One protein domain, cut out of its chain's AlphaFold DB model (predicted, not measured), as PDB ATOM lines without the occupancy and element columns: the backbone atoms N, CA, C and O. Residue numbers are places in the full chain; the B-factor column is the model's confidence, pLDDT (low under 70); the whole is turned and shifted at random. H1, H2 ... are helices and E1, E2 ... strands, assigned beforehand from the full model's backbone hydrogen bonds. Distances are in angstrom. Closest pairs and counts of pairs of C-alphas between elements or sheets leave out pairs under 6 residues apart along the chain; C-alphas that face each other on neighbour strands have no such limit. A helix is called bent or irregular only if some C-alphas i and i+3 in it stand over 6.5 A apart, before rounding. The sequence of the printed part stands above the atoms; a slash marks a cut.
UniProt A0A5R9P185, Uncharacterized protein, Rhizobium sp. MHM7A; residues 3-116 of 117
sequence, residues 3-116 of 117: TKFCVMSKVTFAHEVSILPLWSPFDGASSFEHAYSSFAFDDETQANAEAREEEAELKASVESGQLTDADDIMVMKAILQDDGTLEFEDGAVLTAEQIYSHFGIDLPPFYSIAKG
ATOM      1  N   THR A   3     -30.890 -33.868   9.326       96.88
ATOM      2  CA  THR A   3     -31.596 -32.687   8.801       96.88
ATOM      3  C   THR A   3     -30.701 -31.457   8.911       96.88
ATOM      4  O   THR A   3     -30.149 -31.214   9.980       96.88
ATOM      5  N   LYS A   4     -30.591 -30.676   7.837       97.56
ATOM      6  CA  LYS A   4     -29.835 -29.421   7.787       97.56
ATOM      7  C   LYS A   4     -30.649 -28.322   7.099       97.56
ATOM      8  O   LYS A   4     -31.508 -28.597   6.262       97.56
ATOM      9  N   PHE A   5     -30.340 -27.077   7.430       98.00
ATOM     10  CA  PHE A   5     -30.826 -25.874   6.766       98.00
ATOM     11  C   PHE A   5     -29.679 -25.303   5.940       98.00
ATOM     12  O   PHE A   5     -28.682 -24.842   6.488       98.00
ATOM     13  N   CYS A   6     -29.794 -25.416   4.622       97.81
ATOM     14  CA  CYS A   6     -28.752 -25.066   3.672       97.81
ATOM     15  C   CYS A   6     -28.995 -23.661   3.128       97.81
ATOM     16  O   CYS A   6     -30.094 -23.372   2.657       97.81
ATOM     17  N   VAL A   7     -27.979 -22.806   3.168       97.81
ATOM     18  CA  VAL A   7     -27.989 -21.505   2.501       97.81
ATOM     19  C   VAL A   7     -27.543 -21.707   1.058       97.81
ATOM     20  O   VAL A   7     -26.434 -22.171   0.779       97.81
ATOM     21  N   MET A   8     -28.446 -21.393   0.142       96.19
ATOM     22  CA  MET A   8     -28.329 -21.676  -1.278       96.19
ATOM     23  C   MET A   8     -28.470 -20.385  -2.077       96.19
ATOM     24  O   MET A   8     -29.174 -19.466  -1.657       96.19
ATOM     25  N   SER A   9     -27.862 -20.345  -3.253       94.19
ATOM     26  CA  SER A   9     -28.084 -19.307  -4.249       94.19
ATOM     27  C   SER A   9     -28.704 -19.895  -5.507       94.19
ATOM     28  O   SER A   9     -28.502 -21.058  -5.879       94.19
ATOM     29  N   LYS A  10     -29.501 -19.072  -6.180       90.81
ATOM     30  CA  LYS A  10     -30.031 -19.393  -7.498       90.81
ATOM     31  C   LYS A  10     -29.039 -18.952  -8.564       90.81
ATOM     32  O   LYS A  10     -28.896 -17.767  -8.846       90.81
ATOM     33  N   VAL A  11     -28.419 -19.916  -9.226       83.88
ATOM     34  CA  VAL A  11     -27.466 -19.665 -10.305       83.88
ATOM     35  C   VAL A  11     -28.180 -19.809 -11.644       83.88
ATOM     36  O   VAL A  11     -28.760 -20.852 -11.952       83.88
ATOM     37  N   THR A  12     -28.146 -18.751 -12.455       81.19
ATOM     38  CA  THR A  12     -28.720 -18.771 -13.808       81.19
ATOM     39  C   THR A  12     -27.629 -19.050 -14.834       81.19
ATOM     40  O   THR A  12     -26.793 -18.200 -15.135       81.19
ATOM     41  N   PHE A  13     -27.661 -20.246 -15.412       77.00
ATOM     42  CA  PHE A  13     -26.881 -20.615 -16.586       77.00
ATOM     43  C   PHE A  13     -27.653 -20.279 -17.872       77.00
ATOM     44  O   PHE A  13     -28.862 -20.057 -17.857       77.00
ATOM     45  N   ALA A  14     -26.963 -20.275 -19.018       79.44
ATOM     46  CA  ALA A  14     -27.503 -19.821 -20.308       79.44
ATOM     47  C   ALA A  14     -28.856 -20.450 -20.720       79.44
ATOM     48  O   ALA A  14     -29.603 -19.840 -21.486       79.44
ATOM     49  N   HIS A  15     -29.178 -21.649 -20.221       79.38
ATOM     50  CA  HIS A  15     -30.425 -22.359 -20.520       79.38
ATOM     51  C   HIS A  15     -31.083 -23.014 -19.297       79.38
ATOM     52  O   HIS A  15     -32.077 -23.720 -19.460       79.38
ATOM     53  N   GLU A  16     -30.552 -22.804 -18.093       84.50
ATOM     54  CA  GLU A  16     -30.995 -23.526 -16.902       84.50
ATOM     55  C   GLU A  16     -30.815 -22.677 -15.650       84.50
ATOM     56  O   GLU A  16     -29.852 -21.925 -15.525       84.50
ATOM     57  N   VAL A  17     -31.756 -22.807 -14.724       84.00
ATOM     58  CA  VAL A  17     -31.629 -22.269 -13.374       84.00
ATOM     59  C   VAL A  17     -31.318 -23.439 -12.458       84.00
ATOM     60  O   VAL A  17     -32.080 -24.403 -12.424       84.00
ATOM     61  N   SER A  18     -30.233 -23.337 -11.701       87.69
ATOM     62  CA  SER A  18     -29.857 -24.324 -10.693       87.69
ATOM     63  C   SER A  18     -29.830 -23.678  -9.314       87.69
ATOM     64  O   SER A  18     -29.569 -22.484  -9.184       87.69
ATOM     65  N   ILE A  19     -30.100 -24.471  -8.280       92.00
ATOM     66  CA  ILE A  19     -29.968 -24.046  -6.887       92.00
ATOM     67  C   ILE A  19     -28.747 -24.752  -6.315       92.00
ATOM     68  O   ILE A  19     -28.688 -25.983  -6.305       92.00
ATOM     69  N   LEU A  20     -27.752 -23.973  -5.908       94.62
ATOM     70  CA  LEU A  20     -26.441 -24.466  -5.490       94.62
ATOM     71  C   LEU A  20     -26.054 -23.832  -4.151       94.62
ATOM     72  O   LEU A  20     -26.606 -22.790  -3.802       94.62
ATOM     73  N   PRO A  21     -25.178 -24.465  -3.353       96.31
ATOM     74  CA  PRO A  21     -24.731 -23.882  -2.097       96.31
ATOM     75  C   PRO A  21     -24.121 -22.508  -2.334       96.31
ATOM     76  O   PRO A  21     -23.421 -22.308  -3.323       96.31
ATOM     77  N   LEU A  22     -24.380 -21.577  -1.423       94.94
ATOM     78  CA  LEU A  22     -23.839 -20.226  -1.530       94.94
ATOM     79  C   LEU A  22     -22.312 -20.215  -1.351       94.94
ATOM     80  O   LEU A  22     -21.596 -19.543  -2.090       94.94
ATOM     81  N   TRP A  23     -21.809 -21.010  -0.403       95.12
ATOM     82  CA  TRP A  23     -20.384 -21.104  -0.093       95.12
ATOM     83  C   TRP A  23     -19.829 -22.496  -0.387       95.12
ATOM     84  O   TRP A  23     -20.530 -23.506  -0.291       95.12
ATOM     85  N   SER A  24     -18.538 -22.554  -0.724       95.75
ATOM     86  CA  SER A  24     -17.859 -23.817  -0.998       95.75
ATOM     87  C   SER A  24     -17.800 -24.703   0.250       95.75
ATOM     88  O   SER A  24     -17.676 -24.182   1.365       95.75
ATOM     89  N   PRO A  25     -17.794 -26.038   0.094       96.19
ATOM     90  CA  PRO A  25     -17.421 -26.938   1.178       96.19
ATOM     91  C   PRO A  25     -16.065 -26.560   1.794       96.19
ATOM     92  O   PRO A  25     -15.154 -26.129   1.085       96.19
ATOM     93  N   PHE A  26     -15.917 -26.739   3.107       93.12
ATOM     94  CA  PHE A  26     -14.648 -26.555   3.804       93.12
ATOM     95  C   PHE A  26     -13.585 -27.535   3.298       93.12
ATOM     96  O   PHE A  26     -13.785 -28.754   3.293       93.12
ATOM     97  N   ASP A  27     -12.421 -26.991   2.943       86.94
ATOM     98  CA  ASP A  27     -11.235 -27.788   2.643       86.94
ATOM     99  C   ASP A  27     -10.675 -28.451   3.917       86.94
ATOM    100  O   ASP A  27     -10.806 -27.939   5.031       86.94
ATOM    101  N   GLY A  28     -10.056 -29.622   3.762       85.38
ATOM    102  CA  GLY A  28      -9.476 -30.381   4.874       85.38
ATOM    103  C   GLY A  28     -10.490 -31.041   5.818       85.38
ATOM    104  O   GLY A  28     -10.105 -31.535   6.882       85.38
ATOM    105  N   ALA A  29     -11.774 -31.081   5.454       90.56
ATOM    106  CA  ALA A  29     -12.789 -31.800   6.212       90.56
ATOM    107  C   ALA A  29     -12.524 -33.320   6.249       90.56
ATOM    108  O   ALA A  29     -11.861 -33.895   5.385       90.56
ATOM    109  N   SER A  30     -13.080 -33.995   7.257       91.06
ATOM    110  CA  SER A  30     -13.007 -35.458   7.412       91.06
ATOM    111  C   SER A  30     -14.347 -36.162   7.179       91.06
ATOM    112  O   SER A  30     -14.422 -37.385   7.280       91.06
ATOM    113  N   SER A  31     -15.413 -35.400   6.933       93.06
ATOM    114  CA  SER A  31     -16.772 -35.882   6.681       93.06
ATOM    115  C   SER A  31     -17.575 -34.823   5.926       93.06
ATOM    116  O   SER A  31     -17.217 -33.644   5.950       93.06
ATOM    117  N   PHE A  32     -18.692 -35.219   5.307       94.94
ATOM    118  CA  PHE A  32     -19.604 -34.270   4.658       94.94
ATOM    119  C   PHE A  32     -20.258 -33.302   5.634       94.94
ATOM    120  O   PHE A  32     -20.455 -32.146   5.293       94.94
ATOM    121  N   GLU A  33     -20.531 -33.738   6.863       94.19
ATOM    122  CA  GLU A  33     -21.077 -32.852   7.889       94.19
ATOM    123  C   GLU A  33     -20.116 -31.709   8.234       94.19
ATOM    124  O   GLU A  33     -20.546 -30.567   8.361       94.19
ATOM    125  N   HIS A  34     -18.814 -31.995   8.323       94.62
ATOM    126  CA  HIS A  34     -17.813 -30.953   8.534       94.62
ATOM    127  C   HIS A  34     -17.571 -30.138   7.257       94.62
ATOM    128  O   HIS A  34     -17.464 -28.922   7.317       94.62
ATOM    129  N   ALA A  35     -17.525 -30.783   6.088       96.12
ATOM    130  CA  ALA A  35     -17.318 -30.078   4.827       96.12
ATOM    131  C   ALA A  35     -18.449 -29.077   4.553       96.12
ATOM    132  O   ALA A  35     -18.195 -27.962   4.121       96.12
ATOM    133  N   TYR A  36     -19.698 -29.452   4.818       97.00
ATOM    134  CA  TYR A  36     -20.855 -28.614   4.519       97.00
ATOM    135  C   TYR A  36     -21.194 -27.627   5.632       97.00
ATOM    136  O   TYR A  36     -22.111 -26.838   5.451       97.00
ATOM    137  N   SER A  37     -20.458 -27.590   6.749       95.75
ATOM    138  CA  SER A  37     -20.742 -26.633   7.829       95.75
ATOM    139  C   SER A  37     -20.513 -25.167   7.437       95.75
ATOM    140  O   SER A  37     -20.799 -24.284   8.238       95.75
ATOM    141  N   SER A  38     -19.982 -24.894   6.238       95.44
ATOM    142  CA  SER A  38     -19.909 -23.550   5.657       95.44
ATOM    143  C   SER A  38     -21.261 -23.041   5.159       95.44
ATOM    144  O   SER A  38     -21.453 -21.835   5.105       95.44
ATOM    145  N   PHE A  39     -22.194 -23.928   4.802       97.00
ATOM    146  CA  PHE A  39     -23.491 -23.541   4.234       97.00
ATOM    147  C   PHE A  39     -24.684 -24.330   4.786       97.00
ATOM    148  O   PHE A  39     -25.820 -23.943   4.536       97.00
ATOM    149  N   ALA A  40     -24.470 -25.430   5.510       97.44
ATOM    150  CA  ALA A  40     -25.503 -26.315   6.037       97.44
ATOM    151  C   ALA A  40     -25.490 -26.313   7.571       97.44
ATOM    152  O   ALA A  40     -24.578 -26.840   8.210       97.44
ATOM    153  N   PHE A  41     -26.544 -25.754   8.159       97.88
ATOM    154  CA  PHE A  41     -26.665 -25.506   9.593       97.88
ATOM    155  C   PHE A  41     -27.683 -26.444  10.245       97.88
ATOM    156  O   PHE A  41     -28.602 -26.937   9.595       97.88
ATOM    157  N   ASP A  42     -27.547 -26.680  11.549       97.12
ATOM    158  CA  ASP A  42     -28.520 -27.467  12.322       97.12
ATOM    159  C   ASP A  42     -29.767 -26.660  12.719       97.12
ATOM    160  O   ASP A  42     -30.803 -27.239  13.046       97.12
ATOM    161  N   ASP A  43     -29.677 -25.329  12.677       96.25
ATOM    162  CA  ASP A  43     -30.731 -24.412  13.097       96.25
ATOM    163  C   ASP A  43     -31.161 -23.473  11.962       96.25
ATOM    164  O   ASP A  43     -30.345 -22.831  11.298       96.25
ATOM    165  N   GLU A  44     -32.474 -23.373  11.759       97.12
ATOM    166  CA  GLU A  44     -33.067 -22.536  10.716       97.12
ATOM    167  C   GLU A  44     -32.842 -21.046  10.976       97.12
ATOM    168  O   GLU A  44     -32.647 -20.272  10.038       97.12
ATOM    169  N   THR A  45     -32.872 -20.623  12.244       97.56
ATOM    170  CA  THR A  45     -32.678 -19.214  12.609       97.56
ATOM    171  C   THR A  45     -31.253 -18.789  12.299       97.56
ATOM    172  O   THR A  45     -31.061 -17.706  11.750       97.56
ATOM    173  N   GLN A  46     -30.277 -19.651  12.592       97.38
ATOM    174  CA  GLN A  46     -28.882 -19.453  12.219       97.38
ATOM    175  C   GLN A  46     -28.726 -19.353  10.700       97.38
ATOM    176  O   GLN A  46     -28.234 -18.337  10.225       97.38
ATOM    177  N   ALA A  47     -29.218 -20.331   9.931       97.44
ATOM    178  CA  ALA A  47     -29.124 -20.292   8.466       97.44
ATOM    179  C   ALA A  47     -29.749 -19.014   7.872       97.44
ATOM    180  O   ALA A  47     -29.191 -18.397   6.971       97.44
ATOM    181  N   ASN A  48     -30.893 -18.575   8.407       97.31
ATOM    182  CA  ASN A  48     -31.542 -17.331   7.990       97.31
ATOM    183  C   ASN A  48     -30.788 -16.065   8.421       97.31
ATOM    184  O   ASN A  48     -30.988 -15.015   7.815       97.31
ATOM    185  N   ALA A  49     -30.011 -16.110   9.502       97.62
ATOM    186  CA  ALA A  49     -29.173 -14.986   9.904       97.62
ATOM    187  C   ALA A  49     -28.003 -14.829   8.927       97.62
ATOM    188  O   ALA A  49     -27.843 -13.749   8.368       97.62
ATOM    189  N   GLU A  50     -27.296 -15.926   8.643       97.38
ATOM    190  CA  GLU A  50     -26.180 -15.981   7.689       97.38
ATOM    191  C   GLU A  50     -26.630 -15.554   6.280       97.38
ATOM    192  O   GLU A  50     -26.025 -14.688   5.657       97.38
ATOM    193  N   ALA A  51     -27.769 -16.075   5.807       96.50
ATOM    194  CA  ALA A  51     -28.336 -15.699   4.510       96.50
ATOM    195  C   ALA A  51     -28.637 -14.193   4.392       96.50
ATOM    196  O   ALA A  51     -28.421 -13.596   3.340       96.50
ATOM    197  N   ARG A  52     -29.146 -13.567   5.462       95.81
ATOM    198  CA  ARG A  52     -29.459 -12.127   5.472       95.81
ATOM    199  C   ARG A  52     -28.217 -11.253   5.539       95.81
ATOM    200  O   ARG A  52     -28.253 -10.139   5.023       95.81
ATOM    201  N   GLU A  53     -27.179 -11.715   6.227       95.88
ATOM    202  CA  GLU A  53     -25.902 -11.012   6.292       95.88
ATOM    203  C   GLU A  53     -25.281 -10.941   4.896       95.88
ATOM    204  O   GLU A  53     -25.068  -9.836   4.392       95.88
ATOM    205  N   GLU A  54     -25.167 -12.080   4.210       95.31
ATOM    206  CA  GLU A  54     -24.651 -12.108   2.839       95.31
ATOM    207  C   GLU A  54     -25.539 -11.303   1.874       95.31
ATOM    208  O   GLU A  54     -25.034 -10.520   1.072       95.31
ATOM    209  N   GLU A  55     -26.872 -11.421   1.960       93.94
ATOM    210  CA  GLU A  55     -27.781 -10.641   1.103       93.94
ATOM    211  C   GLU A  55     -27.552  -9.129   1.269       93.94
ATOM    212  O   GLU A  55     -27.557  -8.374   0.290       93.94
ATOM    213  N   ALA A  56     -27.305  -8.668   2.499       94.62
ATOM    214  CA  ALA A  56     -26.996  -7.270   2.767       94.62
ATOM    215  C   ALA A  56     -25.635  -6.852   2.179       94.62
ATOM    216  O   ALA A  56     -25.528  -5.753   1.627       94.62
ATOM    217  N   GLU A  57     -24.618  -7.712   2.257       93.69
ATOM    218  CA  GLU A  57     -23.292  -7.471   1.679       93.69
ATOM    219  C   GLU A  57     -23.318  -7.431   0.145       93.69
ATOM    220  O   GLU A  57     -22.765  -6.508  -0.470       93.69
ATOM    221  N   LEU A  58     -24.022  -8.371  -0.489       92.44
ATOM    222  CA  LEU A  58     -24.221  -8.384  -1.939       92.44
ATOM    223  C   LEU A  58     -24.983  -7.143  -2.391       92.44
ATOM    224  O   LEU A  58     -24.572  -6.472  -3.339       92.44
ATOM    225  N   LYS A  59     -26.049  -6.766  -1.678       93.06
ATOM    226  CA  LYS A  59     -26.805  -5.552  -1.989       93.06
ATOM    227  C   LYS A  59     -25.947  -4.293  -1.872       93.06
ATOM    228  O   LYS A  59     -25.992  -3.450  -2.765       93.06
ATOM    229  N   ALA A  60     -25.136  -4.168  -0.823       94.50
ATOM    230  CA  ALA A  60     -24.200  -3.053  -0.687       94.50
ATOM    231  C   ALA A  60     -23.156  -3.036  -1.824       94.50
ATOM    232  O   ALA A  60     -22.771  -1.972  -2.318       94.50
ATOM    233  N   SER A  61     -22.731  -4.212  -2.291       93.38
ATOM    234  CA  SER A  61     -21.833  -4.361  -3.442       93.38
ATOM    235  C   SER A  61     -22.497  -3.938  -4.761       93.38
ATOM    236  O   SER A  61     -21.846  -3.328  -5.610       93.38
ATOM    237  N   VAL A  62     -23.800  -4.183  -4.928       93.75
ATOM    238  CA  VAL A  62     -24.582  -3.662  -6.066       93.75
ATOM    239  C   VAL A  62     -24.731  -2.142  -5.977       93.75
ATOM    240  O   VAL A  62     -24.474  -1.432  -6.947       93.75
ATOM    241  N   GLU A  63     -25.088  -1.610  -4.806       94.56
ATOM    242  CA  GLU A  63     -25.281  -0.167  -4.592       94.56
ATOM    243  C   GLU A  63     -23.985   0.640  -4.773       94.56
ATOM    244  O   GLU A  63     -24.015   1.774  -5.257       94.56
ATOM    245  N   SER A  64     -22.836   0.052  -4.433       94.56
ATOM    246  CA  SER A  64     -21.509   0.633  -4.678       94.56
ATOM    247  C   SER A  64     -21.008   0.452  -6.117       94.56
ATOM    248  O   SER A  64     -19.984   1.033  -6.486       94.56
ATOM    249  N   GLY A  65     -21.726  -0.314  -6.945       93.19
ATOM    250  CA  GLY A  65     -21.382  -0.596  -8.339       93.19
ATOM    251  C   GLY A  65     -20.261  -1.622  -8.523       93.19
ATOM    252  O   GLY A  65     -19.707  -1.716  -9.619       93.19
ATOM    253  N   GLN A  66     -19.902  -2.373  -7.476       92.25
ATOM    254  CA  GLN A  66     -18.957  -3.492  -7.568       92.25
ATOM    255  C   GLN A  66     -19.585  -4.701  -8.269       92.25
ATOM    256  O   GLN A  66     -18.895  -5.411  -9.000       92.25
ATOM    257  N   LEU A  67     -20.886  -4.909  -8.062       89.50
ATOM    258  CA  LEU A  67     -21.687  -5.927  -8.731       89.50
ATOM    259  C   LEU A  67     -22.774  -5.275  -9.585       89.50
ATOM    260  O   LEU A  67     -23.260  -4.185  -9.287       89.50
ATOM    261  N   THR A  68     -23.152  -5.952 -10.667       87.62
ATOM    262  CA  THR A  68     -24.265  -5.519 -11.525       87.62
ATOM    263  C   THR A  68     -25.620  -5.959 -10.990       87.62
ATOM    264  O   THR A  68     -26.618  -5.313 -11.291       87.62
ATOM    265  N   ASP A  69     -25.644  -7.063 -10.246       86.12
ATOM    266  CA  ASP A  69     -26.830  -7.655  -9.638       86.12
ATOM    267  C   ASP A  69     -26.410  -8.512  -8.435       86.12
ATOM    268  O   ASP A  69     -25.226  -8.838  -8.303       86.12
ATOM    269  N   ALA A  70     -27.358  -8.840  -7.561       84.75
ATOM    270  CA  ALA A  70     -27.146  -9.739  -6.430       84.75
ATOM    271  C   ALA A  70     -27.828 -11.081  -6.710       84.75
ATOM    272  O   ALA A  70     -28.935 -11.107  -7.246       84.75
ATOM    273  N   ASP A  71     -27.180 -12.182  -6.334       86.44
ATOM    274  CA  ASP A  71     -27.787 -13.506  -6.447       86.44
ATOM    275  C   ASP A  71     -28.987 -13.643  -5.495       86.44
ATOM    276  O   ASP A  71     -28.974 -13.128  -4.374       86.44
ATOM    277  N   ASP A  72     -30.024 -14.375  -5.924       91.25
ATOM    278  CA  ASP A  72     -31.151 -14.721  -5.050       91.25
ATOM    279  C   ASP A  72     -30.671 -15.748  -4.009       91.25
ATOM    280  O   ASP A  72     -30.458 -16.923  -4.341       91.25
ATOM    281  N   ILE A  73     -30.528 -15.318  -2.753       94.81
ATOM    282  CA  ILE A  73     -30.179 -16.184  -1.620       94.81
ATOM    283  C   ILE A  73     -31.453 -16.752  -0.989       94.81
ATOM    284  O   ILE A  73     -32.453 -16.062  -0.800       94.81
ATOM    285  N   MET A  74     -31.422 -18.033  -0.629       95.31
ATOM    286  CA  MET A  74     -32.524 -18.710   0.050       95.31
ATOM    287  C   MET A  74     -32.030 -19.762   1.038       95.31
ATOM    288  O   MET A  74     -30.963 -20.346   0.871       95.31
ATOM    289  N   VAL A  75     -32.844 -20.043   2.054       97.19
ATOM    290  CA  VAL A  75     -32.613 -21.154   2.983       97.19
ATOM    291  C   VAL A  75     -33.513 -22.317   2.595       97.19
ATOM    292  O   VAL A  75     -34.733 -22.172   2.524       97.19
ATOM    293  N   MET A  76     -32.914 -23.481   2.365       96.88
ATOM    294  CA  MET A  76     -33.621 -24.710   2.028       96.88
ATOM    295  C   MET A  76     -33.374 -25.785   3.074       96.88
ATOM    296  O   MET A  76     -32.241 -26.039   3.477       96.88
ATOM    297  N   LYS A  77     -34.435 -26.473   3.487       97.50
ATOM    298  CA  LYS A  77     -34.313 -27.630   4.365       97.50
ATOM    299  C   LYS A  77     -33.980 -28.879   3.551       97.50
ATOM    300  O   LYS A  77     -34.644 -29.173   2.557       97.50
ATOM    301  N   ALA A  78     -32.967 -29.609   4.000       97.38
ATOM    302  CA  ALA A  78     -32.475 -30.814   3.349       97.38
ATOM    303  C   ALA A  78     -32.177 -31.928   4.355       97.38
ATOM    304  O   ALA A  78     -31.902 -31.681   5.532       97.38
ATOM    305  N   ILE A  79     -32.180 -33.164   3.872       97.50
ATOM    306  CA  ILE A  79     -31.587 -34.313   4.545       97.50
ATOM    307  C   ILE A  79     -30.205 -34.545   3.938       97.50
ATOM    308  O   ILE A  79     -30.080 -34.837   2.750       97.50
ATOM    309  N   LEU A  80     -29.168 -34.431   4.765       96.75
ATOM    310  CA  LEU A  80     -27.806 -34.811   4.412       96.75
ATOM    311  C   LEU A  80     -27.646 -36.325   4.558       96.75
ATOM    312  O   LEU A  80     -27.765 -36.871   5.662       96.75
ATOM    313  N   GLN A  81     -27.366 -36.988   3.443       94.69
ATOM    314  CA  GLN A  81     -27.028 -38.401   3.386       94.69
ATOM    315  C   GLN A  81     -25.548 -38.645   3.674       94.69
ATOM    316  O   GLN A  81     -24.711 -37.742   3.619       94.69
ATOM    317  N   ASP A  82     -25.225 -39.897   3.989       91.12
ATOM    318  CA  ASP A  82     -23.875 -40.282   4.397       91.12
ATOM    319  C   ASP A  82     -22.872 -40.166   3.229       91.12
ATOM    320  O   ASP A  82     -21.692 -39.917   3.463       91.12
ATOM    321  N   ASP A  83     -23.347 -40.262   1.980       92.19
ATOM    322  CA  ASP A  83     -22.577 -40.071   0.740       92.19
ATOM    323  C   ASP A  83     -22.403 -38.597   0.324       92.19
ATOM    324  O   ASP A  83     -21.802 -38.315  -0.716       92.19
ATOM    325  N   GLY A  84     -22.909 -37.659   1.132       93.94
ATOM    326  CA  GLY A  84     -22.835 -36.224   0.869       93.94
ATOM    327  C   GLY A  84     -23.922 -35.696  -0.062       93.94
ATOM    328  O   GLY A  84     -23.858 -34.529  -0.452       93.94
ATOM    329  N   THR A  85     -24.906 -36.521  -0.424       95.81
ATOM    330  CA  THR A  85     -26.097 -36.085  -1.156       95.81
ATOM    331  C   THR A  85     -27.032 -35.291  -0.241       95.81
ATOM    332  O   THR A  85     -27.300 -35.690   0.893       95.81
ATOM    333  N   LEU A  86     -27.547 -34.169  -0.745       97.19
ATOM    334  CA  LEU A  86     -28.606 -33.378  -0.126       97.19
ATOM    335  C   LEU A  86     -29.935 -33.693  -0.815       97.19
ATOM    336  O   LEU A  86     -30.077 -33.476  -2.018       97.19
ATOM    337  N   GLU A  87     -30.904 -34.194  -0.051       96.94
ATOM    338  CA  GLU A  87     -32.289 -34.361  -0.500       96.94
ATOM    339  C   GLU A  87     -33.162 -33.263   0.104       96.94
ATOM    340  O   GLU A  87     -33.303 -33.177   1.325       96.94
ATOM    341  N   PHE A  88     -33.739 -32.415  -0.738       95.69
ATOM    342  CA  PHE A  88     -34.551 -31.277  -0.313       95.69
ATOM    343  C   PHE A  88     -36.030 -31.656  -0.160       95.69
ATOM    344  O   PHE A  88     -36.512 -32.624  -0.748       95.69
ATOM    345  N   GLU A  89     -36.780 -30.880   0.633       92.62
ATOM    346  CA  GLU A  89     -38.207 -31.149   0.891       92.62
ATOM    347  C   GLU A  89     -39.096 -31.082  -0.366       92.62
ATOM    348  O   GLU A  89     -40.158 -31.704  -0.401       92.62
ATOM    349  N   ASP A  90     -38.668 -30.361  -1.404       87.62
ATOM    350  CA  ASP A  90     -39.348 -30.283  -2.702       87.62
ATOM    351  C   ASP A  90     -39.052 -31.484  -3.623       87.62
ATOM    352  O   ASP A  90     -39.605 -31.581  -4.721       87.62
ATOM    353  N   GLY A  91     -38.215 -32.421  -3.168       89.06
ATOM    354  CA  GLY A  91     -37.780 -33.595  -3.916       89.06
ATOM    355  C   GLY A  91     -36.585 -33.340  -4.836       89.06
ATOM    356  O   GLY A  91     -36.171 -34.265  -5.537       89.06
ATOM    357  N   ALA A  92     -36.020 -32.127  -4.851       91.38
ATOM    358  CA  ALA A  92     -34.752 -31.881  -5.516       91.38
ATOM    359  C   ALA A  92     -33.626 -32.652  -4.812       91.38
ATOM    360  O   ALA A  92     -33.633 -32.855  -3.595       91.38
ATOM    361  N   VAL A  93     -32.639 -33.077  -5.597       95.38
ATOM    362  CA  VAL A  93     -31.478 -33.813  -5.101       95.38
ATOM    363  C   VAL A  93     -30.224 -33.152  -5.636       95.38
ATOM    364  O   VAL A  93     -30.118 -32.895  -6.836       95.38
ATOM    365  N   LEU A  94     -29.270 -32.909  -4.742       95.81
ATOM    366  CA  LEU A  94     -27.967 -32.372  -5.091       95.81
ATOM    367  C   LEU A  94     -26.870 -33.284  -4.543       95.81
ATOM    368  O   LEU A  94     -26.679 -33.411  -3.336       95.81
ATOM    369  N   THR A  95     -26.164 -33.949  -5.449       95.62
ATOM    370  CA  THR A  95     -25.093 -34.891  -5.102       95.62
ATOM    371  C   THR A  95     -23.812 -34.159  -4.705       95.62
ATOM    372  O   THR A  95     -23.551 -33.044  -5.168       95.62
ATOM    373  N   ALA A  96     -22.953 -34.815  -3.918       94.81
ATOM    374  CA  ALA A  96     -21.618 -34.296  -3.619       94.81
ATOM    375  C   ALA A  96     -20.820 -33.989  -4.901       94.81
ATOM    376  O   ALA A  96     -20.166 -32.957  -4.991       94.81
ATOM    377  N   GLU A  97     -20.926 -34.833  -5.933       94.44
ATOM    378  CA  GLU A  97     -20.273 -34.614  -7.232       94.44
ATOM    379  C   GLU A  97     -20.683 -33.272  -7.860       94.44
ATOM    380  O   GLU A  97     -19.825 -32.515  -8.311       94.44
ATOM    381  N   GLN A  98     -21.978 -32.940  -7.837       94.12
ATOM    382  CA  GLN A  98     -22.484 -31.667  -8.357       94.12
ATOM    383  C   GLN A  98     -22.002 -30.471  -7.530       94.12
ATOM    384  O   GLN A  98     -21.584 -29.471  -8.108       94.12
ATOM    385  N   ILE A  99     -22.024 -30.580  -6.197       95.12
ATOM    386  CA  ILE A  99     -21.574 -29.511  -5.291       95.12
ATOM    387  C   ILE A  99     -20.094 -29.212  -5.524       95.12
ATOM    388  O   ILE A  99     -19.721 -28.076  -5.795       95.12
ATOM    389  N   TYR A 100     -19.240 -30.231  -5.461       94.88
ATOM    390  CA  TYR A 100     -17.796 -30.049  -5.594       94.88
ATOM    391  C   TYR A 100     -17.414 -29.591  -7.007       94.88
ATOM    392  O   TYR A 100     -16.620 -28.662  -7.163       94.88
ATOM    393  N   SER A 101     -18.056 -30.151  -8.041       93.19
ATOM    394  CA  SER A 101     -17.844 -29.712  -9.422       93.19
ATOM    395  C   SER A 101     -18.263 -28.260  -9.654       93.19
ATOM    396  O   SER A 101     -17.642 -27.600 -10.485       93.19
ATOM    397  N   HIS A 102     -19.288 -27.753  -8.958       92.81
ATOM    398  CA  HIS A 102     -19.704 -26.354  -9.076       92.81
ATOM    399  C   HIS A 102     -18.600 -25.392  -8.625       92.81
ATOM    400  O   HIS A 102     -18.312 -24.418  -9.318       92.81
ATOM    401  N   PHE A 103     -17.938 -25.706  -7.511       93.19
ATOM    402  CA  PHE A 103     -16.836 -24.903  -6.976       93.19
ATOM    403  C   PHE A 103     -15.478 -25.214  -7.622       93.19
ATOM    404  O   PHE A 103     -14.473 -24.604  -7.260       93.19
ATOM    405  N   GLY A 104     -15.422 -26.151  -8.576       93.62
ATOM    406  CA  GLY A 104     -14.179 -26.552  -9.238       93.62
ATOM    407  C   GLY A 104     -13.169 -27.209  -8.293       93.62
ATOM    408  O   GLY A 104     -11.965 -27.089  -8.516       93.62
ATOM    409  N   ILE A 105     -13.653 -27.871  -7.239       92.69
ATOM    410  CA  ILE A 105     -12.831 -28.556  -6.236       92.69
ATOM    411  C   ILE A 105     -12.959 -30.074  -6.368       92.69
ATOM    412  O   ILE A 105     -13.995 -30.600  -6.778       92.69
ATOM    413  N   ASP A 106     -11.894 -30.784  -6.005       91.81
ATOM    414  CA  ASP A 106     -11.877 -32.244  -6.027       91.81
ATOM    415  C   ASP A 106     -12.697 -32.829  -4.876       91.81
ATOM    416  O   ASP A 106     -12.687 -32.324  -3.750       91.81
ATOM    417  N   LEU A 107     -13.365 -33.952  -5.145       92.06
ATOM    418  CA  LEU A 107     -14.029 -34.718  -4.098       92.06
ATOM    419  C   LEU A 107     -13.011 -35.222  -3.064       92.06
ATOM    420  O   LEU A 107     -11.938 -35.717  -3.426       92.06
ATOM    421  N   PRO A 108     -13.352 -35.170  -1.770       90.06
ATOM    422  CA  PRO A 108     -12.420 -35.509  -0.716       90.06
ATOM    423  C   PRO A 108     -12.262 -37.033  -0.600       90.06
ATOM    424  O   PRO A 108     -13.202 -37.779  -0.883       90.06
ATOM    425  N   PRO A 109     -11.122 -37.542  -0.100       86.62
ATOM    426  CA  PRO A 109     -10.860 -38.984  -0.024       86.62
ATOM    427  C   PRO A 109     -11.906 -39.789   0.763       86.62
ATOM    428  O   PRO A 109     -12.122 -40.970   0.490       86.62
ATOM    429  N   PHE A 110     -12.577 -39.162   1.736       86.38
ATOM    430  CA  PHE A 110     -13.630 -39.810   2.519       86.38
ATOM    431  C   PHE A 110     -14.910 -40.074   1.711       86.38
ATOM    432  O   PHE A 110     -15.715 -40.909   2.116       86.38
ATOM    433  N   TYR A 111     -15.091 -39.433   0.551       84.69
ATOM    434  CA  TYR A 111     -16.223 -39.692  -0.338       84.69
ATOM    435  C   TYR A 111     -16.245 -41.139  -0.840       84.69
ATOM    436  O   TYR A 111     -17.281 -41.798  -0.799       84.69
ATOM    437  N   SER A 112     -15.090 -41.676  -1.251       76.94
ATOM    438  CA  SER A 112     -14.992 -43.071  -1.702       76.94
ATOM    439  C   SER A 112     -15.329 -44.067  -0.593       76.94
ATOM    440  O   SER A 112     -15.828 -45.148  -0.872       76.94
ATOM    441  N   ILE A 113     -15.084 -43.702   0.669       73.31
ATOM    442  CA  ILE A 113     -15.463 -44.518   1.829       73.31
ATOM    443  C   ILE A 113     -16.986 -44.498   2.003       73.31
ATOM    444  O   ILE A 113     -17.590 -45.528   2.294       73.31
ATOM    445  N   ALA A 114     -17.604 -43.336   1.796       70.88
ATOM    446  CA  ALA A 114     -19.034 -43.139   1.976       70.88
ATOM    447  C   ALA A 114     -19.900 -43.856   0.926       70.88
ATOM    448  O   ALA A 114     -20.976 -44.343   1.265       70.88
ATOM    449  N   LYS A 115     -19.426 -43.995  -0.322       67.69
ATOM    450  CA  LYS A 115     -20.127 -44.790  -1.351       67.69
ATOM    451  C   LYS A 115     -20.082 -46.310  -1.114       67.69
ATOM    452  O   LYS A 115     -20.801 -47.040  -1.792       67.69
ATOM    453  N   GLY A 116     -19.306 -46.776  -0.132       55.34
ATOM    454  CA  GLY A 116     -19.036 -48.197   0.083       55.34
ATOM    455  C   GLY A 116     -18.076 -48.784  -0.967       55.34
ATOM    456  O   GLY A 116     -17.783 -48.131  -1.970       55.34
TER     457      GLY A 116
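AT A GLANCE: This is residues 3 to 116 of the 117 residues of an uncharacterized protein of Rhizobium sp. MHM7A (UniProt A0A5R9P185). A small sheet of four strands, curled like part of a barrel, has one long helix, H2, running along its strands E1 and E3. The short helices H1 and H3 only graze the sheet, and the last helix, H4, is off it, toward the opposite end of the domain from the end of H2. The printed part has 114 residues, with four named helices and four named strands in the order E1 E2 H1 H2 E3 E4 H3 H4; the sheet, E2 E1 E3 E4, is antiparallel, and the class is mixed, helices and strands. The whole is compact, with a radius of gyration of the C-alphas of 14.5 A, yet only just elongated in outline, spanning 48 by 32 by 29 A.

IN THESE COORDINATES: E1, residues 3 to 13, begins with C-alpha 3 at (-31.596, -32.687, 8.801), is 28.5 A long and bends by 54 degrees at residue 7. E2 is residues 16 to 21, 16.1 A. H1, residues 32 to 38, is irregular: C-alphas 35 and 38 are 7.1 A apart. H2, residues 44 to 63, runs 28.2 A from C-alpha 44 at (-33.067, -22.536, 10.716). E3, residues 72 to 80, is 22.5 A long and bends by 59 degrees at residue 77. E4 is residues 86 to 88, H3 residues 96 to 102, and H4 residues 109 to 114, with C-alpha 114 at (-19.034, -43.139, 1.976).

HOW THE PARTS SIT: The sheet is strongly twisted, with E2 and E4 as edge strands. The hairpin E1 and E2 has N 11 and O 18 within hydrogen-bond range at 2.8 A. Between E1 and E3, N 6 and O 76 are 2.8 A apart; in the hairpin E3 and E4, N 79 and O 87 are 2.8 A apart. Residues 5 to 6 of E1 also pair antiparallel with residues 40 to 41. E2, H1 H2 and E3 form a split strand-helix-strand unit, two strands running the same way with E1 between them, and its crossover is right-handed. H2 is on the sheet, over E1 and E3 at a height of 9.0 A, and runs along the strands at 21 degrees to E3 on the local plane; its closest C-alphas to E3 are those of Asn 48 and Val 75, 6.4 A. H3 only grazes the sheet, its closest C-alphas to E2 being those of Ile 99 and Leu 20, 7.0 A. H1 only grazes it too, with C-alphas 33 and 80 at 7.8 A its closest to E3. H1 and H3 are apart, and H4 is not on the sheet. Every O i to N i+4 pair is within hydrogen-bond range in H2 and H3, against 2 of 3 in H1 and 1 of 2 in H4.

THE WHOLE: The two C-alphas farthest apart, those of Ser 64 and Gly 116, are 49.1 A apart. The printed part has no cut, and no link is long. Mean pLDDT of the printed part is 92.0; residues 115 to 116 are under 70.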